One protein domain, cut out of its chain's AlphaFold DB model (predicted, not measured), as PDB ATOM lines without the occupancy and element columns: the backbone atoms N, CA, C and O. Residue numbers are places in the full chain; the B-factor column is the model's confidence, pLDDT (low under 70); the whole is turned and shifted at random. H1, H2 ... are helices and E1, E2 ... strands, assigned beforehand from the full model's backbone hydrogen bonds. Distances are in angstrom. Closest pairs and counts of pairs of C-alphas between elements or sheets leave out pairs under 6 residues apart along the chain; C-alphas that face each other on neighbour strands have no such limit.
ATOM      1  N   SER A   7     219.184 237.360 193.060       76.75
ATOM      2  CA  SER A   7     219.812 236.639 191.952       76.75
ATOM      3  C   SER A   7     218.722 236.277 190.961       76.75
ATOM      4  O   SER A   7     217.771 235.574 191.309       76.75
ATOM      5  N   ILE A   8     218.820 236.816 189.751       76.31
ATOM      6  CA  ILE A   8     217.880 236.571 188.661       76.31
ATOM      7  C   ILE A   8     218.639 235.821 187.573       76.31
ATOM      8  O   ILE A   8     219.662 236.300 187.086       76.31
ATOM      9  N   LYS A   9     218.128 234.649 187.195       74.12
ATOM     10  CA  LYS A   9     218.641 233.853 186.079       74.12
ATOM     11  C   LYS A   9     217.627 233.867 184.952       74.12
ATOM     12  O   LYS A   9     216.494 233.435 185.146       74.12
ATOM     13  N   GLU A  10     218.035 234.364 183.795       69.81
ATOM     14  CA  GLU A  10     217.186 234.455 182.609       69.81
ATOM     15  C   GLU A  10     217.949 233.951 181.382       69.81
ATOM     16  O   GLU A  10     219.161 234.129 181.257       69.81
ATOM     17  N   THR A  11     217.232 233.315 180.458       66.75
ATOM     18  CA  THR A  11     217.802 232.862 179.183       66.75
ATOM     19  C   THR A  11     217.611 233.965 178.132       66.75
ATOM     20  O   THR A  11     216.468 234.333 177.835       66.75
ATOM     21  N   PRO A  12     218.689 234.552 177.574       61.44
ATOM     22  CA  PRO A  12     218.554 235.601 176.568       61.44
ATOM     23  C   PRO A  12     217.902 235.063 175.294       61.44
ATOM     24  O   PRO A  12     218.332 234.045 174.755       61.44
ATOM     25  N   LYS A  13     216.908 235.786 174.765       60.16
ATOM     26  CA  LYS A  13     216.362 235.561 173.412       60.16
ATOM     27  C   LYS A  13     217.095 236.357 172.319       60.16
ATOM     28  O   LYS A  13     216.769 236.205 171.146       60.16
ATOM     29  N   ARG A  14     218.043 237.224 172.699       65.12
ATOM     30  CA  ARG A  14     218.753 238.193 171.843       65.12
ATOM     31  C   ARG A  14     220.255 237.885 171.784       65.12
ATOM     32  O   ARG A  14     220.739 237.061 172.561       65.12
ATOM     33  N   ASP A  15     220.975 238.563 170.890       66.69
ATOM     34  CA  ASP A  15     222.439 238.573 170.878       66.69
ATOM     35  C   ASP A  15     222.990 239.093 172.223       66.69
ATOM     36  O   ASP A  15     222.445 240.031 172.818       66.69
ATOM     37  N   LYS A  16     224.022 238.422 172.745       69.38
ATOM     38  CA  LYS A  16     224.497 238.573 174.132       69.38
ATOM     39  C   LYS A  16     225.085 239.955 174.383       69.38
ATOM     40  O   LYS A  16     224.840 240.537 175.440       69.38
ATOM     41  N   ASP A  17     225.818 240.471 173.405       69.00
ATOM     42  CA  ASP A  17     226.528 241.743 173.521       69.00
ATOM     43  C   ASP A  17     225.543 242.918 173.463       69.00
ATOM     44  O   ASP A  17     225.601 243.839 174.276       69.00
ATOM     45  N   GLU A  18     224.541 242.824 172.584       72.94
ATOM     46  CA  GLU A  18     223.496 243.841 172.428       72.94
ATOM     47  C   GLU A  18     222.584 243.921 173.668       72.94
ATOM     48  O   GLU A  18     222.153 245.005 174.084       72.94
ATOM     49  N   PHE A  19     222.313 242.771 174.300       74.38
ATOM     50  CA  PHE A  19     221.598 242.705 175.574       74.38
ATOM     51  C   PHE A  19     222.415 243.328 176.713       74.38
ATOM     52  O   PHE A  19     221.859 244.113 177.484       74.38
ATOM     53  N   LEU A  20     223.715 243.015 176.815       74.38
ATOM     54  CA  LEU A  20     224.595 243.590 177.839       74.38
ATOM     55  C   LEU A  20     224.671 245.102 177.735       74.38
ATOM     56  O   LEU A  20     224.482 245.776 178.744       74.38
ATOM     57  N   ASP A  21     224.898 245.634 176.539       77.06
ATOM     58  CA  ASP A  21     225.022 247.076 176.337       77.06
ATOM     59  C   ASP A  21     223.698 247.804 176.601       77.06
ATOM     60  O   ASP A  21     223.682 248.864 177.234       77.06
ATOM     61  N   SER A  22     222.566 247.206 176.216       77.06
ATOM     62  CA  SER A  22     221.236 247.750 176.516       77.06
ATOM     63  C   SER A  22     220.927 247.743 178.015       77.06
ATOM     64  O   SER A  22     220.380 248.713 178.545       77.06
ATOM     65  N   LEU A  23     221.264 246.650 178.708       77.69
ATOM     66  CA  LEU A  23     221.055 246.513 180.147       77.69
ATOM     67  C   LEU A  23     221.963 247.475 180.919       77.69
ATOM     68  O   LEU A  23     221.496 248.167 181.819       77.69
ATOM     69  N   TYR A  24     223.229 247.566 180.516       77.19
ATOM     70  CA  TYR A  24     224.213 248.489 181.067       77.19
ATOM     71  C   TYR A  24     223.755 249.943 180.920       77.19
ATOM     72  O   TYR A  24     223.703 250.674 181.905       77.19
ATOM     73  N   THR A  25     223.315 250.343 179.725       78.62
ATOM     74  CA  THR A  25     222.831 251.708 179.461       78.62
ATOM     75  C   THR A  25     221.598 252.048 180.300       78.62
ATOM     76  O   THR A  25     221.532 253.124 180.891       78.62
ATOM     77  N   LYS A  26     220.637 251.121 180.421       77.44
ATOM     78  CA  LYS A  26     219.438 251.326 181.256       77.44
ATOM     79  C   LYS A  26     219.726 251.324 182.755       77.44
ATOM     80  O   LYS A  26     218.993 251.959 183.504       77.44
ATOM     81  N   LEU A  27     220.743 250.592 183.206       75.38
ATOM     82  CA  LEU A  27     221.158 250.595 184.610       75.38
ATOM     83  C   LEU A  27     221.986 251.834 184.963       75.38
ATOM     84  O   LEU A  27     221.918 252.284 186.108       75.38
ATOM     85  N   LEU A  28     222.731 252.396 184.004       76.25
ATOM     86  CA  LEU A  28     223.447 253.653 184.204       76.25
ATOM     87  C   LEU A  28     222.554 254.887 184.092       76.25
ATOM     88  O   LEU A  28     222.858 255.837 184.793       76.25
ATOM     89  N   ASP A  29     221.497 254.899 183.268       69.00
ATOM     90  CA  ASP A  29     220.496 255.983 183.113       69.00
ATOM     91  C   ASP A  29     220.983 257.398 183.518       69.00
ATOM     92  O   ASP A  29     220.420 258.050 184.400       69.00
ATOM     93  N   ASN A  30     222.082 257.853 182.897       54.47
ATOM     94  CA  ASN A  30     222.731 259.154 183.134       54.47
ATOM     95  C   ASN A  30     223.270 259.415 184.555       54.47
ATOM     96  O   ASN A  30     223.263 260.551 185.032       54.47
ATOM     97  N   LYS A  31     223.756 258.386 185.245       63.31
ATOM     98  CA  LYS A  31     224.390 258.494 186.562       63.31
ATOM     99  C   LYS A  31     225.824 257.983 186.507       63.31
ATOM    100  O   LYS A  31     226.081 256.892 186.003       63.31
ATOM    101  N   ASP A  32     226.734 258.758 187.093       61.50
ATOM    102  CA  ASP A  32     228.130 258.371 187.293       61.50
ATOM    103  C   ASP A  32     228.231 257.338 188.421       61.50
ATOM    104  O   ASP A  32     228.460 257.659 189.590       61.50
ATOM    105  N   TYR A  33     227.992 256.075 188.076       71.44
ATOM    106  CA  TYR A  33     228.282 254.943 188.945       71.44
ATOM    107  C   TYR A  33     229.680 254.405 188.653       71.44
ATOM    108  O   TYR A  33     230.096 254.322 187.499       71.44
ATOM    109  N   GLU A  34     230.398 253.981 189.693       68.88
ATOM    110  CA  GLU A  34     231.634 253.224 189.502       68.88
ATOM    111  C   GLU A  34     231.292 251.879 188.858       68.88
ATOM    112  O   GLU A  34     230.685 251.005 189.481       68.88
ATOM    113  N   SER A  35     231.661 251.728 187.591       73.19
ATOM    114  CA  SER A  35     231.354 250.549 186.792       73.19
ATOM    115  C   SER A  35     232.624 249.865 186.301       73.19
ATOM    116  O   SER A  35     233.483 250.510 185.698       73.19
ATOM    117  N   ILE A  36     232.715 248.551 186.481       73.25
ATOM    118  CA  ILE A  36     233.779 247.722 185.915       73.25
ATOM    119  C   ILE A  36     233.161 246.895 184.788       73.25
ATOM    120  O   ILE A  36     232.346 246.005 185.034       73.25
ATOM    121  N   LYS A  37     233.536 247.189 183.537       68.19
ATOM    122  CA  LYS A  37     233.097 246.426 182.360       68.19
ATOM    123  C   LYS A  37     234.155 245.381 181.996       68.19
ATOM    124  O   LYS A  37     235.282 245.720 181.647       68.19
ATOM    125  N   GLY A  38     233.788 244.107 182.094       65.81
ATOM    126  CA  GLY A  38     234.539 242.964 181.574       65.81
ATOM    127  C   GLY A  38     234.005 242.510 180.212       65.81
ATOM    128  O   GLY A  38     233.030 243.055 179.703       65.81
ATOM    129  N   LYS A  39     234.627 241.485 179.613       63.47
ATOM    130  CA  LYS A  39     234.257 240.977 178.275       63.47
ATOM    131  C   LYS A  39     232.815 240.445 178.193       63.47
ATOM    132  O   LYS A  39     232.132 240.746 177.230       63.47
ATOM    133  N   ASN A  40     232.362 239.714 179.217       70.69
ATOM    134  CA  ASN A  40     231.032 239.076 179.277       70.69
ATOM    135  C   ASN A  40     230.285 239.407 180.581       70.69
ATOM    136  O   ASN A  40     229.388 238.680 181.016       70.69
ATOM    137  N   SER A  41     230.720 240.455 181.272       76.19
ATOM    138  CA  SER A  41     230.190 240.810 182.578       76.19
ATOM    139  C   SER A  41     230.337 242.294 182.814       76.19
ATOM    140  O   SER A  41     231.328 242.885 182.393       76.19
ATOM    141  N   PHE A  42     229.427 242.884 183.568       79.81
ATOM    142  CA  PHE A  42     229.654 244.207 184.123       79.81
ATOM    143  C   PHE A  42     229.246 244.231 185.585       79.81
ATOM    144  O   PHE A  42     228.338 243.520 186.011       79.81
ATOM    145  N   GLU A  43     229.937 245.056 186.349       80.75
ATOM    146  CA  GLU A  43     229.642 245.305 187.747       80.75
ATOM    147  C   GLU A  43     229.420 246.800 187.922       80.75
ATOM    148  O   GLU A  43     230.240 247.602 187.481       80.75
ATOM    149  N   ILE A  44     228.288 247.174 188.508       81.25
ATOM    150  CA  ILE A  44     227.932 248.553 188.824       81.25
ATOM    151  C   ILE A  44     227.872 248.653 190.341       81.25
ATOM    152  O   ILE A  44     226.963 248.111 190.979       81.25
ATOM    153  N   ASN A  45     228.843 249.355 190.913       79.25
ATOM    154  CA  ASN A  45     228.879 249.631 192.338       79.25
ATOM    155  C   ASN A  45     227.906 250.759 192.683       79.25
ATOM    156  O   ASN A  45     227.755 251.731 191.941       79.25
ATOM    157  N   LYS A  46     227.256 250.637 193.846       78.00
ATOM    158  CA  LYS A  46     226.326 251.644 194.392       78.00
ATOM    159  C   LYS A  46     225.165 252.024 193.455       78.00
ATOM    160  O   LYS A  46     224.646 253.140 193.526       78.00
ATOM    161  N   CYS A  47     224.697 251.099 192.622       76.88
ATOM    162  CA  CYS A  47     223.525 251.311 191.780       76.88
ATOM    163  C   CYS A  47     222.265 251.494 192.645       76.88
ATOM    164  O   CYS A  47     221.968 250.684 193.527       76.88
ATOM    165  N   ARG A  48     221.491 252.555 192.393       75.25
ATOM    166  CA  ARG A  48     220.185 252.752 193.039       75.25
ATOM    167  C   ARG A  48     219.095 252.199 192.132       75.25
ATOM    168  O   ARG A  48     218.628 252.894 191.230       75.25
ATOM    169  N   LEU A  49     218.673 250.969 192.403       75.75
ATOM    170  CA  LEU A  49     217.655 250.224 191.653       75.75
ATOM    171  C   LEU A  49     216.230 250.718 191.966       75.75
ATOM    172  O   LEU A  49     215.381 249.962 192.430       75.75
ATOM    173  N   ASN A  50     215.984 252.019 191.772       73.94
ATOM    174  CA  ASN A  50     214.758 252.713 192.188       73.94
ATOM    175  C   ASN A  50     214.443 252.562 193.696       73.94
ATOM    176  O   ASN A  50     213.291 252.552 194.141       73.94
ATOM    177  N   THR A  51     215.501 252.431 194.492       76.75
ATOM    178  CA  THR A  51     215.476 252.258 195.946       76.75
ATOM    179  C   THR A  51     216.324 253.317 196.631       76.75
ATOM    180  O   THR A  51     217.212 253.921 196.026       76.75
ATOM    181  N   PHE A  52     216.073 253.524 197.926       75.50
ATOM    182  CA  PHE A  52     216.920 254.396 198.750       75.50
ATOM    183  C   PHE A  52     218.267 253.752 199.083       75.50
ATOM    184  O   PHE A  52     219.271 254.449 199.185       75.50
ATOM    185  N   LEU A  53     218.280 252.428 199.249       77.31
ATOM    186  CA  LEU A  53     219.498 251.664 199.482       77.31
ATOM    187  C   LEU A  53     220.259 251.461 198.173       77.31
ATOM    188  O   LEU A  53     219.647 251.255 197.118       77.31
ATOM    189  N   SER A  54     221.583 251.511 198.276       81.44
ATOM    190  CA  SER A  54     222.500 251.279 197.166       81.44
ATOM    191  C   SER A  54     222.810 249.788 197.061       81.44
ATOM    192  O   SER A  54     223.060 249.122 198.070       81.44
ATOM    193  N   PHE A  55     222.818 249.268 195.839       80.12
ATOM    194  CA  PHE A  55     223.109 247.872 195.543       80.12
ATOM    195  C   PHE A  55     224.311 247.772 194.607       80.12
ATOM    196  O   PHE A  55     224.413 248.506 193.626       80.12
ATOM    197  N   ASN A  56     225.209 246.839 194.886       81.50
ATOM    198  CA  ASN A  56     226.226 246.412 193.942       81.50
ATOM    199  C   ASN A  56     225.587 245.396 193.004       81.50
ATOM    200  O   ASN A  56     225.158 244.332 193.442       81.50
ATOM    201  N   THR A  57     225.462 245.751 191.730       80.62
ATOM    202  CA  THR A  57     224.813 244.905 190.725       80.62
ATOM    203  C   THR A  57     225.870 244.315 189.815       80.62
ATOM    204  O   THR A  57     226.571 245.045 189.122       80.62
ATOM    205  N   LYS A  58     225.969 242.994 189.795       82.94
ATOM    206  CA  LYS A  58     226.857 242.220 188.947       82.94
ATOM    207  C   LYS A  58     226.035 241.443 187.933       82.94
ATOM    208  O   LYS A  58     225.137 240.689 188.286       82.94
ATOM    209  N   VAL A  59     226.360 241.614 186.663       79.62
ATOM    210  CA  VAL A  59     225.756 240.867 185.564       79.62
ATOM    211  C   VAL A  59     226.823 239.983 184.951       79.62
ATOM    212  O   VAL A  59     227.885 240.467 184.567       79.62
ATOM    213  N   LEU A  60     226.543 238.688 184.876       77.81
ATOM    214  CA  LEU A  60     227.400 237.659 184.307       77.81
ATOM    215  C   LEU A  60     226.642 236.968 183.177       77.81
ATOM    216  O   LEU A  60     225.522 236.503 183.379       77.81
ATOM    217  N   ILE A  61     227.253 236.877 181.997       71.69
ATOM    218  CA  ILE A  61     226.743 236.037 180.913       71.69
ATOM    219  C   ILE A  61     227.581 234.775 180.833       71.69
ATOM    220  O   ILE A  61     228.733 234.805 180.395       71.69
ATOM    221  N   ASP A  62     226.964 233.662 181.215       72.25
ATOM    222  CA  ASP A  62     227.445 232.339 180.855       72.25
ATOM    223  C   ASP A  62     226.783 231.905 179.538       72.25
ATOM    224  O   ASP A  62     225.771 232.447 179.094       72.25
ATOM    225  N   SER A  63     227.379 230.931 178.867       61.31
ATOM    226  CA  SER A  63     227.166 230.520 177.478       61.31
ATOM    227  C   SER A  63     225.700 230.409 177.021       61.31
ATOM    228  O   SER A  63     225.454 230.550 175.820       61.31
ATOM    229  N   LYS A  64     224.732 230.204 177.923       65.25
ATOM    230  CA  LYS A  64     223.285 230.208 177.636       65.25
ATOM    231  C   LYS A  64     222.419 230.929 178.681       65.25
ATOM    232  O   LYS A  64     221.206 230.977 178.501       65.25
ATOM    233  N   GLU A  65     222.998 231.489 179.740       69.69
ATOM    234  CA  GLU A  65     222.252 232.054 180.870       69.69
ATOM    235  C   GLU A  65     222.849 233.396 181.290       69.69
ATOM    236  O   GLU A  65     224.064 233.545 181.414       69.69
ATOM    237  N   ILE A  66     221.981 234.378 181.518       71.69
ATOM    238  CA  ILE A  66     222.346 235.643 182.142       71.69
ATOM    239  C   ILE A  66     222.025 235.519 183.622       71.69
ATOM    240  O   ILE A  66     220.877 235.268 183.994       71.69
ATOM    241  N   GLN A  67     223.032 235.737 184.454       79.00
ATOM    242  CA  GLN A  67     222.892 235.841 185.893       79.00
ATOM    243  C   GLN A  67     223.067 237.302 186.298       79.00
ATOM    244  O   GLN A  67     224.119 237.903 186.084       79.00
ATOM    245  N   VAL A  68     222.013 237.878 186.868       78.94
ATOM    246  CA  VAL A  68     222.027 239.219 187.449       78.94
ATOM    247  C   VAL A  68     221.967 239.073 188.957       78.94
ATOM    248  O   VAL A  68     220.930 238.709 189.507       78.94
ATOM    249  N   ASP A  69     223.081 239.362 189.613       81.25
ATOM    250  CA  ASP A  69     223.206 239.373 191.061       81.25
ATOM    251  C   ASP A  69     223.218 240.823 191.549       81.25
ATOM    252  O   ASP A  69     224.017 241.631 191.094       81.25
ATOM    253  N   ALA A  70     222.340 241.178 192.478       79.81
ATOM    254  CA  ALA A  70     222.381 242.457 193.169       79.81
ATOM    255  C   ALA A  70     222.539 242.227 194.671       79.81
ATOM    256  O   ALA A  70     221.712 241.572 195.312       79.81
ATOM    257  N   GLU A  71     223.610 242.776 195.229       81.12
ATOM    258  CA  GLU A  71     223.951 242.690 196.644       81.12
ATOM    259  C   GLU A  71     223.816 244.058 197.301       81.12
ATOM    260  O   GLU A  71     224.131 245.090 196.712       81.12
ATOM    261  N   LEU A  72     223.337 244.087 198.540       81.69
ATOM    262  CA  LEU A  72     223.210 245.334 199.287       81.69
ATOM    263  C   LEU A  72     224.606 245.898 199.601       81.69
ATOM    264  O   LEU A  72     225.399 245.225 200.254       81.69
ATOM    265  N   HIS A  73     224.897 247.130 199.178       81.69
ATOM    266  CA  HIS A  73     226.203 247.753 199.423       81.69
ATOM    267  C   HIS A  73     226.364 248.142 200.902       81.69
ATOM    268  O   HIS A  73     227.332 247.784 201.567       81.69
ATOM    269  N   ASP A  74     225.357 248.824 201.449       81.00
ATOM    270  CA  ASP A  74     225.418 249.471 202.762       81.00
ATOM    271  C   ASP A  74     225.005 248.532 203.923       81.00
ATOM    272  O   ASP A  74     224.237 248.902 204.814       81.00
ATOM    273  N   THR A  75     225.499 247.287 203.935       81.12
ATOM    274  CA  THR A  75     225.168 246.286 204.980       81.12
ATOM    275  C   THR A  75     225.684 246.670 206.371       81.12
ATOM    276  O   THR A  75     225.005 246.425 207.374       81.12
ATOM    277  N   LEU A  76     226.847 247.324 206.448       83.12
ATOM    278  CA  LEU A  76     227.408 247.843 207.700       83.12
ATOM    279  C   LEU A  76     226.525 248.934 208.310       83.12
ATOM    280  O   LEU A  76     226.231 248.893 209.503       83.12
ATOM    281  N   LEU A  77     226.050 249.868 207.484       83.25
ATOM    282  CA  LEU A  77     225.146 250.928 207.924       83.25
ATOM    283  C   LEU A  77     223.842 250.333 208.472       83.25
ATOM    284  O   LEU A  77     223.399 250.708 209.556       83.25
ATOM    285  N   LEU A  78     223.262 249.359 207.761       83.25
ATOM    286  CA  LEU A  78     222.065 248.649 208.214       83.25
ATOM    287  C   LEU A  78     222.297 247.964 209.570       83.25
ATOM    288  O   LEU A  78     221.449 248.049 210.456       83.25
ATOM    289  N   THR A  79     223.461 247.340 209.754       86.31
ATOM    290  CA  THR A  79     223.836 246.687 211.017       86.31
ATOM    291  C   THR A  79     223.915 247.690 212.170       86.31
ATOM    292  O   THR A  79     223.350 247.440 213.232       86.31
ATOM    293  N   ILE A  80     224.533 248.857 211.957       87.88
ATOM    294  CA  ILE A  80     224.601 249.924 212.970       87.88
ATOM    295  C   ILE A  80     223.195 250.402 213.351       87.88
ATOM    296  O   ILE A  80     222.896 250.542 214.535       87.88
ATOM    297  N   ILE A  81     222.310 250.600 212.370       86.56
ATOM    298  CA  ILE A  81     220.921 251.018 212.616       86.56
ATOM    299  C   ILE A  81     220.168 249.970 213.445       86.56
ATOM    300  O   ILE A  81     219.423 250.336 214.351       86.56
ATOM    301  N   ILE A  82     220.377 248.676 213.184       87.19
ATOM    302  CA  ILE A  82     219.772 247.594 213.975       87.19
ATOM    303  C   ILE A  82     220.277 247.633 215.420       87.19
ATOM    304  O   ILE A  82     219.467 247.588 216.343       87.19
ATOM    305  N   VAL A  83     221.591 247.761 215.631       89.94
ATOM    306  CA  VAL A  83     222.176 247.848 216.980       89.94
ATOM    307  C   VAL A  83     221.632 249.065 217.734       89.94
ATOM    308  O   VAL A  83     221.205 248.938 218.880       89.94
ATOM    309  N   LEU A  84     221.560 250.228 217.080       87.12
ATOM    310  CA  LEU A  84     220.959 251.431 217.660       87.12
ATOM    311  C   LEU A  84     219.472 251.243 217.968       87.12
ATOM    312  O   LEU A  84     219.016 251.667 219.025       87.12
ATOM    313  N   ALA A  85     218.712 250.577 217.098       86.50
ATOM    314  CA  ALA A  85     217.305 250.283 217.349       86.50
ATOM    315  C   ALA A  85     217.130 249.381 218.581       86.50
ATOM    316  O   ALA A  85     216.238 249.627 219.395       86.50
ATOM    317  N   ILE A  86     217.997 248.383 218.770       88.62
ATOM    318  CA  ILE A  86     217.987 247.539 219.973       88.62
ATOM    319  C   ILE A  86     218.249 248.386 221.222       88.62
ATOM    320  O   ILE A  86     217.487 248.289 222.180       88.62
ATOM    321  N   LEU A  87     219.270 249.248 221.189       89.44
ATOM    322  CA  LEU A  87     219.653 250.091 222.325       89.44
ATOM    323  C   LEU A  87     218.593 251.147 222.679       89.44
ATOM    324  O   LEU A  87     218.334 251.376 223.855       89.44
ATOM    325  N   LEU A  88     217.982 251.786 221.676       87.56
ATOM    326  CA  LEU A  88     217.080 252.929 221.873       87.56
ATOM    327  C   LEU A  88     215.617 252.532 222.089       87.56
ATOM    328  O   LEU A  88     214.875 253.259 222.741       87.56
ATOM    329  N   THR A  89     215.179 251.409 221.517       89.75
ATOM    330  CA  THR A  89     213.760 251.002 221.522       89.75
ATOM    331  C   THR A  89     213.533 249.629 222.145       89.75
ATOM    332  O   THR A  89     212.470 249.035 221.957       89.75
ATOM    333  N   TYR A  90     214.542 249.093 222.842       84.94
ATOM    334  CA  TYR A  90     214.524 247.748 223.429       84.94
ATOM    335  C   TYR A  90     214.164 246.656 222.408       84.94
ATOM    336  O   TYR A  90     213.518 245.662 222.726       84.94
ATOM    337  N   GLY A  91     214.561 246.855 221.148       78.62
ATOM    338  CA  GLY A  91     214.344 245.902 220.060       78.62
ATOM    339  C   GLY A  91     213.058 246.092 219.249       78.62
ATOM    340  O   GLY A  91     212.964 245.521 218.165       78.62
ATOM    341  N   ILE A  92     212.103 246.931 219.673       86.19
ATOM    342  CA  ILE A  92     210.850 247.149 218.915       86.19
ATOM    343  C   ILE A  92     211.132 247.784 217.544       86.19
ATOM    344  O   ILE A  92     210.574 247.379 216.523       86.19
ATOM    345  N   GLY A  93     212.059 248.736 217.490       83.44
ATOM    346  CA  GLY A  93     212.472 249.422 216.268       83.44
ATOM    347  C   GLY A  93     213.140 248.506 215.242       83.44
ATOM    348  O   GLY A  93     213.117 248.817 214.052       83.44
ATOM    349  N   VAL A  94     213.664 247.346 215.655       86.38
ATOM    350  CA  VAL A  94     214.263 246.369 214.730       86.38
ATOM    351  C   VAL A  94     213.232 245.884 213.717       86.38
ATOM    352  O   VAL A  94     213.555 245.755 212.538       86.38
ATOM    353  N   VAL A  95     211.976 245.691 214.134       87.75
ATOM    354  CA  VAL A  95     210.892 245.251 213.240       87.75
ATOM    355  C   VAL A  95     210.690 246.246 212.096       87.75
ATOM    356  O   VAL A  95     210.554 245.842 210.942       87.75
ATOM    357  N   ILE A  96     210.739 247.547 212.394       85.88
ATOM    358  CA  ILE A  96     210.577 248.616 211.398       85.88
ATOM    359  C   ILE A  96     211.750 248.608 210.410       85.88
ATOM    360  O   ILE A  96     211.540 248.688 209.200       85.88
ATOM    361  N   VAL A  97     212.978 248.462 210.912       86.25
ATOM    362  CA  VAL A  97     214.195 248.432 210.084       86.25
ATOM    363  C   VAL A  97     214.195 247.219 209.152       86.25
ATOM    364  O   VAL A  97     214.465 247.354 207.957       86.25
ATOM    365  N   VAL A  98     213.835 246.042 209.669       85.44
ATOM    366  CA  VAL A  98     213.739 244.807 208.881       85.44
ATOM    367  C   VAL A  98     212.635 244.915 207.829       85.44
ATOM    368  O   VAL A  98     212.870 244.581 206.667       85.44
ATOM    369  N   ALA A  99     211.457 245.433 208.193       86.44
ATOM    370  CA  ALA A  99     210.361 245.649 207.249       86.44
ATOM    371  C   ALA A  99     210.760 246.623 206.127       86.44
ATOM    372  O   ALA A  99     210.502 246.357 204.952       86.44
ATOM    373  N   PHE A 100     211.445 247.719 206.465       86.06
ATOM    374  CA  PHE A 100     211.968 248.667 205.485       86.06
ATOM    375  C   PHE A 100     212.975 248.006 204.537       86.06
ATOM    376  O   PHE A 100     212.815 248.099 203.321       86.06
ATOM    377  N   ALA A 101     213.971 247.287 205.064       84.81
ATOM    378  CA  ALA A 101     214.966 246.589 204.250       84.81
ATOM    379  C   ALA A 101     214.320 245.552 203.312       84.81
ATOM    380  O   ALA A 101     214.682 245.463 202.136       84.81
ATOM    381  N   TYR A 102     213.311 244.822 203.796       84.88
ATOM    382  CA  TYR A 102     212.548 243.870 202.991       84.88
ATOM    383  C   TYR A 102     211.791 244.545 201.837       84.88
ATOM    384  O   TYR A 102     211.849 244.078 200.697       84.88
ATOM    385  N   LEU A 103     211.119 245.672 202.093       85.44
ATOM    386  CA  LEU A 103     210.419 246.425 201.047       85.44
ATOM    387  C   LEU A 103     211.380 246.974 199.989       85.44
ATOM    388  O   LEU A 103     211.056 246.950 198.802       85.44
ATOM    389  N   GLN A 104     212.560 247.437 200.402       82.56
ATOM    390  CA  GLN A 104     213.588 247.907 199.473       82.56
ATOM    391  C   GLN A 104     214.104 246.763 198.600       82.56
ATOM    392  O   GLN A 104     214.156 246.918 197.385       82.56
ATOM    393  N   LYS A 105     214.378 245.587 199.183       82.69
ATOM    394  CA  LYS A 105     214.738 244.387 198.415       82.69
ATOM    395  C   LYS A 105     213.676 244.067 197.360       82.69
ATOM    396  O   LYS A 105     214.000 243.919 196.187       82.69
ATOM    397  N   ARG A 106     212.403 244.009 197.762       84.88
ATOM    398  CA  ARG A 106     211.295 243.672 196.858       84.88
ATOM    399  C   ARG A 106     211.130 244.693 195.727       84.88
ATOM    400  O   ARG A 106     210.827 244.309 194.601       84.88
ATOM    401  N   LYS A 107     211.335 245.983 196.010       83.75
ATOM    402  CA  LYS A 107     211.331 247.040 194.986       83.75
ATOM    403  C   LYS A 107     212.503 246.906 194.014       83.75
ATOM    404  O   LYS A 107     212.268 246.975 192.812       83.75
ATOM    405  N   ALA A 108     213.718 246.673 194.513       82.44
ATOM    406  CA  ALA A 108     214.901 246.466 193.677       82.44
ATOM    407  C   ALA A 108     214.745 245.238 192.766       82.44
ATOM    408  O   ALA A 108     215.043 245.310 191.578       82.44
ATOM    409  N   GLU A 109     214.213 244.133 193.296       84.69
ATOM    410  CA  GLU A 109     213.943 242.914 192.527       84.69
ATOM    411  C   GLU A 109     212.912 243.160 191.419       84.69
ATOM    412  O   GLU A 109     213.140 242.797 190.265       84.69
ATOM    413  N   ALA A 110     211.799 243.824 191.746       82.75
ATOM    414  CA  ALA A 110     210.781 244.174 190.762       82.75
ATOM    415  C   ALA A 110     211.336 245.102 189.669       82.75
ATOM    416  O   ALA A 110     211.028 244.909 188.496       82.75
ATOM    417  N   TYR A 111     212.180 246.069 190.040       82.88
ATOM    418  CA  TYR A 111     212.826 246.986 189.103       82.88
ATOM    419  C   TYR A 111     213.806 246.264 188.169       82.88
ATOM    420  O   TYR A 111     213.731 246.433 186.956       82.88
ATOM    421  N   LEU A 112     214.674 245.403 188.711       81.31
ATOM    422  CA  LEU A 112     215.581 244.568 187.918       81.31
ATOM    423  C   LEU A 112     214.805 243.679 186.945       81.31
ATOM    424  O   LEU A 112     215.128 243.638 185.759       81.31
ATOM    425  N   LYS A 113     213.752 243.010 187.423       81.81
ATOM    426  CA  LYS A 113     212.912 242.146 186.590       81.81
ATOM    427  C   LYS A 113     212.203 242.927 185.483       81.81
ATOM    428  O   LYS A 113     212.144 242.448 184.355       81.81
ATOM    429  N   ASP A 114     211.709 244.128 185.778       83.88
ATOM    430  CA  ASP A 114     211.086 245.012 184.789       83.88
ATOM    431  C   ASP A 114     212.094 245.486 183.732       83.88
ATOM    432  O   ASP A 114     211.806 245.410 182.538       83.88
ATOM    433  N   ILE A 115     213.308 245.893 184.128       80.56
ATOM    434  CA  ILE A 115     214.364 246.266 183.173       80.56
ATOM    435  C   ILE A 115     214.731 245.074 182.289       80.56
ATOM    436  O   ILE A 115     214.737 245.214 181.066       80.56
ATOM    437  N   ILE A 116     215.020 243.915 182.886       80.75
ATOM    438  CA  ILE A 116     215.399 242.701 182.154       80.75
ATOM    439  C   ILE A 116     214.287 242.317 181.175       80.75
ATOM    440  O   ILE A 116     214.554 242.091 179.996       80.75
ATOM    441  N   SER A 117     213.030 242.328 181.627       79.06
ATOM    442  CA  SER A 117     211.868 242.039 180.787       79.06
ATOM    443  C   SER A 117     211.724 243.045 179.643       79.06
ATOM    444  O   SER A 117     211.593 242.640 178.491       79.06
ATOM    445  N   LYS A 118     211.851 244.352 179.904       78.19
ATOM    446  CA  LYS A 118     211.807 245.395 178.867       78.19
ATOM    447  C   LYS A 118     212.927 245.255 177.843       78.19
ATOM    448  O   LYS A 118     212.693 245.500 176.667       78.19
ATOM    449  N   VAL A 119     214.144 244.904 178.261       74.69
ATOM    450  CA  VAL A 119     215.256 244.647 177.327       74.69
ATOM    451  C   VAL A 119     214.991 243.381 176.501       74.69
ATOM    452  O   VAL A 119     215.298 243.362 175.312       74.69
ATOM    453  N   ASN A 120     214.353 242.366 177.089       65.94
ATOM    454  CA  ASN A 120     213.989 241.124 176.403       65.94
ATOM    455  C   ASN A 120     212.785 241.286 175.440       65.94
ATOM    456  O   ASN A 120     212.688 240.553 174.460       65.94
ATOM    457  N   ILE A 121     211.869 242.236 175.692       58.84
ATOM    458  CA  ILE A 121     210.623 242.439 174.919       58.84
ATOM    459  C   ILE A 121     210.758 243.462 173.775       58.84
ATOM    460  O   ILE A 121     210.015 243.354 172.805       58.84
ATOM    461  N   ASN A 122     211.690 244.424 173.832       51.41
ATOM    462  CA  ASN A 122     211.798 245.548 172.873       51.41
ATOM    463  C   ASN A 122     212.236 245.184 171.425       51.41
ATOM    464  O   ASN A 122     212.838 246.006 170.742       51.41
ATOM    465  N   ASN A 123     211.941 243.972 170.948       43.19
ATOM    466  CA  ASN A 123     212.110 243.529 169.560       43.19
ATOM    467  C   ASN A 123     210.765 243.038 168.986       43.19
ATOM    468  O   ASN A 123     210.621 241.877 168.595       43.19
TER     469      ASN A 123
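AT A GLANCE: This is residues 7 to 123 of the 124 residues of an uncharacterized protein of Arcobacter sp. F155 (UniProt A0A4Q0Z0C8). Look for one wall of five strands with two helices, H1 and H3, over one face; H3 runs on well beyond the wall, and there H2 folds back with it as a long helical hairpin that makes much of the length. The printed part has 117 residues, with named elements in the order E1, H1, E2, E3, E4, E5, H2, H3. The sheet runs E1, E5, E4, E3, E2, antiparallel throughout, and the class is mixed, helices and strands. The whole is only just loose, close to compact, with a radius of gyration of the C-alphas of 16.5 A and spans of 54 by 26 by 24 A.

HOW THE PARTS SIT: Start at the sheet: E1, residues 7 to 10, and E2, residues 35 to 37, are its edge strands, and E5, residues 65 to 72, E4, residues 55 to 62, and E3, residues 41 to 47, are inner strands. E2, E3, E4 and E5 form a meander, each strand the antiparallel neighbour of the one before. Find N 8 and O 68 of E1 and E5, 2.8 A apart; N 58 and O 69 of E4 and E5, 2.7 A; N 44 and O 57 of E3 and E4, 2.8 A; and N 36 and O 43 of E2 and E3, 2.8 A, each within hydrogen-bond range. The sheet is twisted, its C-alphas lying up to 4.4 A off the best plane. H1, residues 16 to 28, is on the sheet over E4 and E3 at a height of 9.3 A and runs along the strands. H3, residues 92 to 121, is on the same face at a height of 8.9 A, over E5 and only just over E1, with 3 C-alphas there; with H1 and the sheet it makes two layers, helices on one face of a sheet. H1 and H3 touch at a steep tilt of 44 degrees, opposite ways, through residues 115 to 120 of H3; their closest C-alphas are those of Leu 23 and Val 119, 6.7 A apart. H2, residues 75 to 89, is not on the sheet, and it is apart from H1. It forms a helical hairpin with H3, touching it at a shallow tilt of 29 degrees, opposite ways; the closest C-alphas, of Ala 85 and Gly 93, are 5.0 A apart. Every O i to N i+4 pair is within hydrogen-bond range in H1 and H2, and 25 of 26 are in H3.

IN THESE COORDINATES: Find C-alpha 7 at (219.812, 236.639, 191.952), where E1 begins. E4 is 21.8 A long from first to last C-alpha, E5 22.7 A, H1 18.2 A and H2 20.6 A. H3 runs 44.2 A from C-alpha 92 at (210.850, 247.149, 218.915) to C-alpha 121 at (210.623, 242.439, 174.919).

THE WHOLE: The C-alphas farthest apart, of Tyr 90 and Asn 123, are 54.1 A apart. The printed part has no cut and no long link. The mean pLDDT of the printed part is 77.3, with 23 residues under 70, among them residues 10 to 17 and 120 to 123.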